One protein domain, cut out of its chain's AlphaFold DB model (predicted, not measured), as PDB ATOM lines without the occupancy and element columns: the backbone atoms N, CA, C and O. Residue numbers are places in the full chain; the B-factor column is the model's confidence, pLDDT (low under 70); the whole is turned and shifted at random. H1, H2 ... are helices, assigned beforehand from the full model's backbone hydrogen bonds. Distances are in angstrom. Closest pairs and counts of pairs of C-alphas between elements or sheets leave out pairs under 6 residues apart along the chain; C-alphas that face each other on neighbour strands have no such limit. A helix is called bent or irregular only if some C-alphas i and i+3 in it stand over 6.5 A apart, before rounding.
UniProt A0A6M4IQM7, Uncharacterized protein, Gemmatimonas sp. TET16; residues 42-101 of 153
ATOM      1  N   ALA A  42     183.708 225.727 210.688       55.69
ATOM      2  CA  ALA A  42     183.642 224.949 211.908       55.69
ATOM      3  C   ALA A  42     183.064 223.617 211.446       55.69
ATOM      4  O   ALA A  42     181.950 223.591 210.920       55.69
ATOM      5  N   ALA A  43     183.829 222.529 211.527       59.53
ATOM      6  CA  ALA A  43     183.219 221.217 211.397       59.53
ATOM      7  C   ALA A  43     182.215 221.128 212.551       59.53
ATOM      8  O   ALA A  43     182.601 220.969 213.701       59.53
ATOM      9  N   GLU A  44     180.941 221.364 212.274       71.75
ATOM     10  CA  GLU A  44     179.853 221.157 213.217       71.75
ATOM     11  C   GLU A  44     179.162 219.844 212.840       71.75
ATOM     12  O   GLU A  44     179.093 219.458 211.668       71.75
ATOM     13  N   GLY A  45     178.664 219.115 213.838       78.44
ATOM     14  CA  GLY A  45     177.976 217.844 213.613       78.44
ATOM     15  C   GLY A  45     178.922 216.657 213.364       78.44
ATOM     16  O   GLY A  45     180.011 216.611 213.939       78.44
ATOM     17  N   PRO A  46     178.518 215.654 212.558       85.12
ATOM     18  CA  PRO A  46     179.229 214.376 212.460       85.12
ATOM     19  C   PRO A  46     180.694 214.488 212.035       85.12
ATOM     20  O   PRO A  46     181.528 213.742 212.538       85.12
ATOM     21  N   ALA A  47     181.017 215.445 211.159       88.25
ATOM     22  CA  ALA A  47     182.380 215.665 210.683       88.25
ATOM     23  C   ALA A  47     183.348 215.982 211.833       88.25
ATOM     24  O   ALA A  47     184.454 215.450 211.853       88.25
ATOM     25  N   LEU A  48     182.920 216.766 212.828       92.00
ATOM     26  CA  LEU A  48     183.742 217.093 213.997       92.00
ATOM     27  C   LEU A  48     184.151 215.848 214.776       92.00
ATOM     28  O   LEU A  48     185.308 215.691 215.139       92.00
ATOM     29  N   VAL A  49     183.187 214.957 215.013       94.81
ATOM     30  CA  VAL A  49     183.400 213.720 215.773       94.81
ATOM     31  C   VAL A  49     184.340 212.789 215.010       94.81
ATOM     32  O   VAL A  49     185.191 212.142 215.613       94.81
ATOM     33  N   ILE A  50     184.229 212.749 213.676       95.19
ATOM     34  CA  ILE A  50     185.184 212.022 212.833       95.19
ATOM     35  C   ILE A  50     186.586 212.625 212.960       95.19
ATOM     36  O   ILE A  50     187.531 211.866 213.144       95.19
ATOM     37  N   HIS A  51     186.737 213.952 212.918       93.81
ATOM     38  CA  HIS A  51     188.041 214.603 213.093       93.81
ATOM     39  C   HIS A  51     188.651 214.315 214.468       93.81
ATOM     40  O   HIS A  51     189.759 213.798 214.531       93.81
ATOM     41  N   GLN A  52     187.890 214.495 215.550       95.31
ATOM     42  CA  GLN A  52     188.327 214.146 216.906       95.31
ATOM     43  C   GLN A  52     188.741 212.676 217.020       95.31
ATOM     44  O   GLN A  52     189.663 212.336 217.754       95.31
ATOM     45  N   TRP A  53     188.067 211.772 216.305       96.94
ATOM     46  CA  TRP A  53     188.426 210.356 216.317       96.94
ATOM     47  C   TRP A  53     189.734 210.092 215.573       96.94
ATOM     48  O   TRP A  53     190.553 209.308 216.052       96.94
ATOM     49  N   LEU A  54     189.952 210.762 214.440       96.44
ATOM     50  CA  LEU A  54     191.219 210.710 213.708       96.44
ATOM     51  C   LEU A  54     192.376 211.286 214.535       96.44
ATOM     52  O   LEU A  54     193.484 210.755 214.472       96.44
ATOM     53  N   ASP A  55     192.096 212.303 215.349       96.31
ATOM     54  CA  ASP A  55     193.051 212.927 216.269       96.31
ATOM     55  C   ASP A  55     193.234 212.126 217.579       96.31
ATOM     56  O   ASP A  55     194.132 212.409 218.372       96.31
ATOM     57  N   GLY A  56     192.425 211.082 217.805       95.81
ATOM     58  CA  GLY A  56     192.471 210.230 219.000       95.81
ATOM     59  C   GLY A  56     191.806 210.831 220.247       95.81
ATOM     60  O   GLY A  56     191.926 210.271 221.337       95.81
ATOM     61  N   GLU A  57     191.093 211.943 220.096       96.00
ATOM     62  CA  GLU A  57     190.383 212.661 221.160       96.00
ATOM     63  C   GLU A  57     189.038 212.011 221.528       96.00
ATOM     64  O   GLU A  57     188.540 212.207 222.638       96.00
ATOM     65  N   THR A  58     188.452 211.203 220.635       95.50
ATOM     66  CA  THR A  58     187.234 210.422 220.916       95.50
ATOM     67  C   THR A  58     187.343 208.951 220.500       95.50
ATOM     68  O   THR A  58     188.244 208.526 219.776       95.50
ATOM     69  N   SER A  59     186.406 208.137 220.989       97.38
ATOM     70  CA  SER A  59     186.343 206.703 220.726       97.38
ATOM     71  C   SER A  59     185.793 206.382 219.333       97.38
ATOM     72  O   SER A  59     184.882 207.034 218.824       97.38
ATOM     73  N   GLU A  60     186.251 205.271 218.754       95.94
ATOM     74  CA  GLU A  60     185.719 204.767 217.481       95.94
ATOM     75  C   GLU A  60     184.211 204.467 217.543       95.94
ATOM     76  O   GLU A  60     183.494 204.629 216.557       95.94
ATOM     77  N   ALA A  61     183.701 204.040 218.702       96.81
ATOM     78  CA  ALA A  61     182.275 203.786 218.879       96.81
ATOM     79  C   ALA A  61     181.442 205.068 218.725       96.81
ATOM     80  O   ALA A  61     180.319 205.017 218.226       96.81
ATOM     81  N   GLU A  62     181.983 206.210 219.145       95.19
ATOM     82  CA  GLU A  62     181.350 207.516 218.994       95.19
ATOM     83  C   GLU A  62     181.439 208.028 217.558       95.19
ATOM     84  O   GLU A  62     180.419 208.413 216.986       95.19
ATOM     85  N   ALA A  63     182.605 207.879 216.930       95.44
ATOM     86  CA  ALA A  63     182.798 208.153 215.510       95.44
ATOM     87  C   ALA A  63     181.830 207.356 214.625       95.44
ATOM     88  O   ALA A  63     181.209 207.904 213.719       95.44
ATOM     89  N   ARG A  64     181.623 206.066 214.925       96.50
ATOM     90  CA  ARG A  64     180.679 205.221 214.178       96.50
ATOM     91  C   ARG A  64     179.226 205.626 214.355       96.50
ATOM     92  O   ARG A  64     178.443 205.455 213.424       96.50
ATOM     93  N   ARG A  65     178.851 206.132 215.534       96.12
ATOM     94  CA  ARG A  65     177.507 206.682 215.760       96.12
ATOM     95  C   ARG A  65     177.291 207.963 214.956       96.12
ATOM     96  O   ARG A  65     176.177 208.176 214.491       96.12
ATOM     97  N   ALA A  66     178.331 208.779 214.794       93.81
ATOM     98  CA  ALA A  66     178.286 209.992 213.990       93.81
ATOM     99  C   ALA A  66     178.228 209.683 212.482       93.81
ATOM    100  O   ALA A  66     177.309 210.138 211.806       93.81
ATOM    101  N   ASP A  67     179.174 208.893 211.965       94.31
ATOM    102  CA  ASP A  67     179.192 208.440 210.570       94.31
ATOM    103  C   ASP A  67     180.030 207.157 210.390       94.31
ATOM    104  O   ASP A  67     181.252 207.181 210.219       94.31
ATOM    105  N   ALA A  68     179.361 206.001 210.379       96.06
ATOM    106  CA  ALA A  68     180.015 204.706 210.187       96.06
ATOM    107  C   ALA A  68     180.714 204.563 208.823       96.06
ATOM    108  O   ALA A  68     181.756 203.913 208.743       96.06
ATOM    109  N   LYS A  69     180.186 205.185 207.757       96.25
ATOM    110  CA  LYS A  69     180.768 205.063 206.411       96.25
ATOM    111  C   LYS A  69     182.108 205.782 206.333       96.25
ATOM    112  O   LYS A  69     183.037 205.271 205.713       96.25
ATOM    113  N   GLN A  70     182.212 206.942 206.978       94.75
ATOM    114  CA  GLN A  70     183.468 207.684 207.071       94.75
ATOM    115  C   GLN A  70     184.508 206.919 207.893       94.75
ATOM    116  O   GLN A  70     185.658 206.820 207.471       94.75
ATOM    117  N   VAL A  71     184.114 206.305 209.013       97.38
ATOM    118  CA  VAL A  71     185.018 205.446 209.801       97.38
ATOM    119  C   VAL A  71     185.584 204.306 208.953       97.38
ATOM    120  O   VAL A  71     186.795 204.073 208.955       97.38
ATOM    121  N   ASP A  72     184.732 203.609 208.204       97.81
ATOM    122  CA  ASP A  72     185.163 202.483 207.373       97.81
ATOM    123  C   ASP A  72     186.068 202.937 206.213       97.81
ATOM    124  O   ASP A  72     187.072 202.281 205.921       97.81
ATOM    125  N   LEU A  73     185.781 204.097 205.610       97.75
ATOM    126  CA  LEU A  73     186.640 204.719 204.599       97.75
ATOM    127  C   LEU A  73     188.044 204.997 205.150       97.75
ATOM    128  O   LEU A  73     189.036 204.576 204.553       97.75
ATOM    129  N   TRP A  74     188.145 205.666 206.299       97.38
ATOM    130  CA  TRP A  74     189.437 205.992 206.904       97.38
ATOM    131  C   TRP A  74     190.227 204.745 207.300       97.38
ATOM    132  O   TRP A  74     191.444 204.691 207.112       97.38
ATOM    133  N   LYS A  75     189.543 203.689 207.753       97.56
ATOM    134  CA  LYS A  75     190.176 202.391 208.018       97.56
ATOM    135  C   LYS A  75     190.724 201.737 206.760       97.56
ATOM    136  O   LYS A  75     191.863 201.261 206.772       97.56
ATOM    137  N   MET A  76     189.960 201.747 205.674       98.12
ATOM    138  CA  MET A  76     190.424 201.244 204.383       98.12
ATOM    139  C   MET A  76     191.666 202.013 203.912       98.12
ATOM    140  O   MET A  76     192.675 201.387 203.590       98.12
ATOM    141  N   ILE A  77     191.638 203.352 203.969       97.38
ATOM    142  CA  ILE A  77     192.779 204.206 203.600       97.38
ATOM    143  C   ILE A  77     194.003 203.882 204.457       97.38
ATOM    144  O   ILE A  77     195.099 203.728 203.921       97.38
ATOM    145  N   SER A  78     193.839 203.746 205.775       96.06
ATOM    146  CA  SER A  78     194.952 203.419 206.674       96.06
ATOM    147  C   SER A  78     195.593 202.071 206.326       96.06
ATOM    148  O   SER A  78     196.818 201.962 206.261       96.06
ATOM    149  N   THR A  79     194.769 201.070 206.000       97.69
ATOM    150  CA  THR A  79     195.215 199.720 205.635       97.69
ATOM    151  C   THR A  79     195.979 199.737 204.314       97.69
ATOM    152  O   THR A  79     197.081 199.197 204.223       97.69
ATOM    153  N   GLU A  80     195.426 200.396 203.295       97.38
ATOM    154  CA  GLU A  80     196.065 200.513 201.985       97.38
ATOM    155  C   GLU A  80     197.367 201.320 202.061       97.38
ATOM    156  O   GLU A  80     198.374 200.956 201.448       97.38
ATOM    157  N   THR A  81     197.374 202.397 202.844       96.75
ATOM    158  CA  THR A  81     198.560 203.234 203.046       96.75
ATOM    159  C   THR A  81     199.675 202.436 203.704       96.75
ATOM    160  O   THR A  81     200.820 202.495 203.256       96.75
ATOM    161  N   GLU A  82     199.353 201.647 204.727       96.56
ATOM    162  CA  GLU A  82     200.332 200.802 205.405       96.56
ATOM    163  C   GLU A  82     200.860 199.691 204.488       96.56
ATOM    164  O   GLU A  82     202.062 199.423 204.458       96.56
ATOM    165  N   GLN A  83     199.993 199.090 203.670       96.75
ATOM    166  CA  GLN A  83     200.417 198.130 202.657       96.75
ATOM    167  C   GLN A  83     201.401 198.769 201.673       96.75
ATOM    168  O   GLN A  83     202.480 198.225 201.446       96.75
ATOM    169  N   ARG A  84     201.059 199.940 201.124       94.31
ATOM    170  CA  ARG A  84     201.895 200.660 200.153       94.31
ATOM    171  C   ARG A  84     203.225 201.112 200.752       94.31
ATOM    172  O   ARG A  84     204.238 201.006 200.071       94.31
ATOM    173  N   ARG A  85     203.249 201.544 202.019       94.62
ATOM    174  CA  ARG A  85     204.483 201.912 202.742       94.62
ATOM    175  C   ARG A  85     205.477 200.760 202.850       94.62
ATOM    176  O   ARG A  85     206.679 200.994 202.846       94.62
ATOM    177  N   ARG A  86     204.983 199.525 202.943       94.81
ATOM    178  CA  ARG A  86     205.817 198.314 203.022       94.81
ATOM    179  C   ARG A  86     206.294 197.823 201.659       94.81
ATOM    180  O   ARG A  86     207.204 196.998 201.597       94.81
ATOM    181  N   MET A  87     205.687 198.281 200.566       94.38
ATOM    182  CA  MET A  87     206.113 197.874 199.234       94.38
ATOM    183  C   MET A  87     207.434 198.551 198.875       94.38
ATOM    184  O   MET A  87     207.559 199.770 198.920       94.38
ATOM    185  N   THR A  88     208.410 197.746 198.465       94.00
ATOM    186  CA  THR A  88     209.662 198.241 197.891       94.00
ATOM    187  C   THR A  88     209.576 198.171 196.375       94.00
ATOM    188  O   THR A  88     209.202 197.139 195.816       94.00
ATOM    189  N   THR A  89     209.941 199.259 195.700       92.88
ATOM    190  CA  THR A  89     210.052 199.276 194.240       92.88
ATOM    191  C   THR A  89     211.149 198.300 193.791       92.88
ATOM    192  O   THR A  89     212.287 198.430 194.246       92.88
ATOM    193  N   PRO A  90     210.862 197.332 192.896       93.94
ATOM    194  CA  PRO A  90     211.881 196.414 192.388       93.94
ATOM    195  C   PRO A  90     213.022 197.141 191.662       93.94
ATOM    196  O   PRO A  90     212.786 198.097 190.923       93.94
ATOM    197  N   ALA A  91     214.257 196.652 191.816       92.25
ATOM    198  CA  ALA A  91     215.469 197.342 191.349       92.25
ATOM    199  C   ALA A  91     215.480 197.656 189.839       92.25
ATOM    200  O   ALA A  91     215.990 198.692 189.417       92.25
ATOM    201  N   TYR A  92     214.883 196.789 189.017       94.06
ATOM    202  CA  TYR A  92     214.847 196.955 187.561       94.06
ATOM    203  C   TYR A  92     213.840 198.012 187.083       94.06
ATOM    204  O   TYR A  92     213.904 198.429 185.929       94.06
ATOM    205  N   VAL A  93     212.905 198.460 187.932       95.25
ATOM    206  CA  VAL A  93     211.852 199.407 187.526       95.25
ATOM    207  C   VAL A  93     212.455 200.738 187.088       95.25
ATOM    208  O   VAL A  93     212.043 201.275 186.066       95.25
ATOM    209  N   ALA A  94     213.475 201.236 187.791       92.50
ATOM    210  CA  ALA A  94     214.154 202.473 187.414       92.50
ATOM    211  C   ALA A  94     214.830 202.364 186.035       92.50
ATOM    212  O   ALA A  94     214.666 203.247 185.196       92.50
ATOM    213  N   ALA A  95     215.531 201.256 185.769       92.25
ATOM    214  CA  ALA A  95     216.175 201.014 184.477       92.25
ATOM    215  C   ALA A  95     215.147 200.905 183.338       92.25
ATOM    216  O   ALA A  95     215.333 201.507 182.282       92.25
ATOM    217  N   ASN A  96     214.033 200.206 183.575       95.25
ATOM    218  CA  ASN A  96     212.950 200.084 182.600       95.25
ATOM    219  C   ASN A  96     212.280 201.433 182.308       95.25
ATOM    220  O   ASN A  96     211.963 201.707 181.155       95.25
ATOM    221  N   ILE A  97     212.087 202.280 183.325       93.62
ATOM    222  CA  ILE A  97     211.563 203.640 183.140       93.62
ATOM    223  C   ILE A  97     212.514 204.446 182.255       93.62
ATOM    224  O   ILE A  97     212.069 205.031 181.274       93.62
ATOM    225  N   MET A  98     213.817 204.434 182.550       92.94
ATOM    226  CA  MET A  98     214.804 205.181 181.765       92.94
ATOM    227  C   MET A  98     214.883 204.709 180.311       92.94
ATOM    228  O   MET A  98     214.964 205.538 179.413       92.94
ATOM    229  N   ALA A  99     214.801 203.401 180.068       92.31
ATOM    230  CA  ALA A  99     214.772 202.850 178.715       92.31
ATOM    231  C   ALA A  99     213.485 203.201 177.941       92.31
ATOM    232  O   ALA A  99     213.492 203.209 176.712       92.31
ATOM    233  N   ALA A 100     212.382 203.473 178.646       92.31
ATOM    234  CA  ALA A 100     211.096 203.818 178.047       92.31
ATOM    235  C   ALA A 100     210.934 205.319 177.756       92.31
ATOM    236  O   ALA A 100     210.003 205.686 177.039       92.31
ATOM    237  N   ILE A 101     211.798 206.187 178.299       88.75
ATOM    238  CA  ILE A 101     211.780 207.621 177.994       88.75
ATOM    239  C   ILE A 101     212.331 207.804 176.573       88.75
ATOM    240  O   ILE A 101     213.503 207.503 176.337       88.75
TER     241      ILE A 101
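What this domain is: This is residues 42 to 101 of the 153 residues of an uncharacterized protein of Gemmatimonas sp. TET16 (UniProt A0A6M4IQM7). What does the model look like? It is a small head with a long arm: H1 and the kinked first part of H2 pack together in the head, and the rest of H2 leads out of it to H3, with residues 75 to 101 sticking out free. This arm makes the length of the whole. What is it made of? The printed part has 60 residues with three named helices, H1, H2 and H3 in that order along the chain, and no named strand; the class is all helix. How large is it? It is extended, with a radius of gyration of the C-alphas of 18.6 A and spans of 53 by 22 by 18 A.

Where its parts are: Where does the first helix lie? H1 is residues 46 to 54, beginning at C-alpha 46 at (179.229, 214.376, 212.460), and is 12.6 A long from first to last C-alpha. Where is the longest helix? H2 is residues 60 to 86, 25.6 A from first to last C-alpha, and ends at C-alpha 86 at (205.817, 198.314, 203.022). It is irregular, with C-alphas 66 and 69 9.4 A apart, and has a kink of 126 degrees near residue 67. Where does the last helix end? H3 is residues 92 to 100, 12.3 A long, and ends at C-alpha 100 at (211.096, 203.818, 178.047).

How they stand to each other: How does H1 stand to H2? They touch, with the C-alphas of Pro 46 and Ala 66 the closest at 4.7 A, and H2 touches H1 with residues 60 to 71 alone. Their lines stand at a steep tilt of 45 degrees, the same way, where the line of H2 is a rough one. Does H3 touch another helix? H3 is apart from H1 and apart from H2, with no C-alpha of either within 8 A of it. What do the backbones show? In H1 and H3 every O i to N i+4 pair is within hydrogen-bond range; in H2 it is 21 of 23.

The domain as a whole: How far does it reach? The two C-alphas farthest apart are those of Gly 45 and Ala 99, at 52.9 A. Without residues 75 to 101, which stand free, the body has 33 residues and spans 23 by 16 by 15 A. Is there a cut or a long link? The printed part has no cut, and the links H1 to H2 and H2 to H3 are both tight, with 5 residues each. Where is confidence low? The mean pLDDT of the printed part is 93.0, and residues 42 to 43 are under 70.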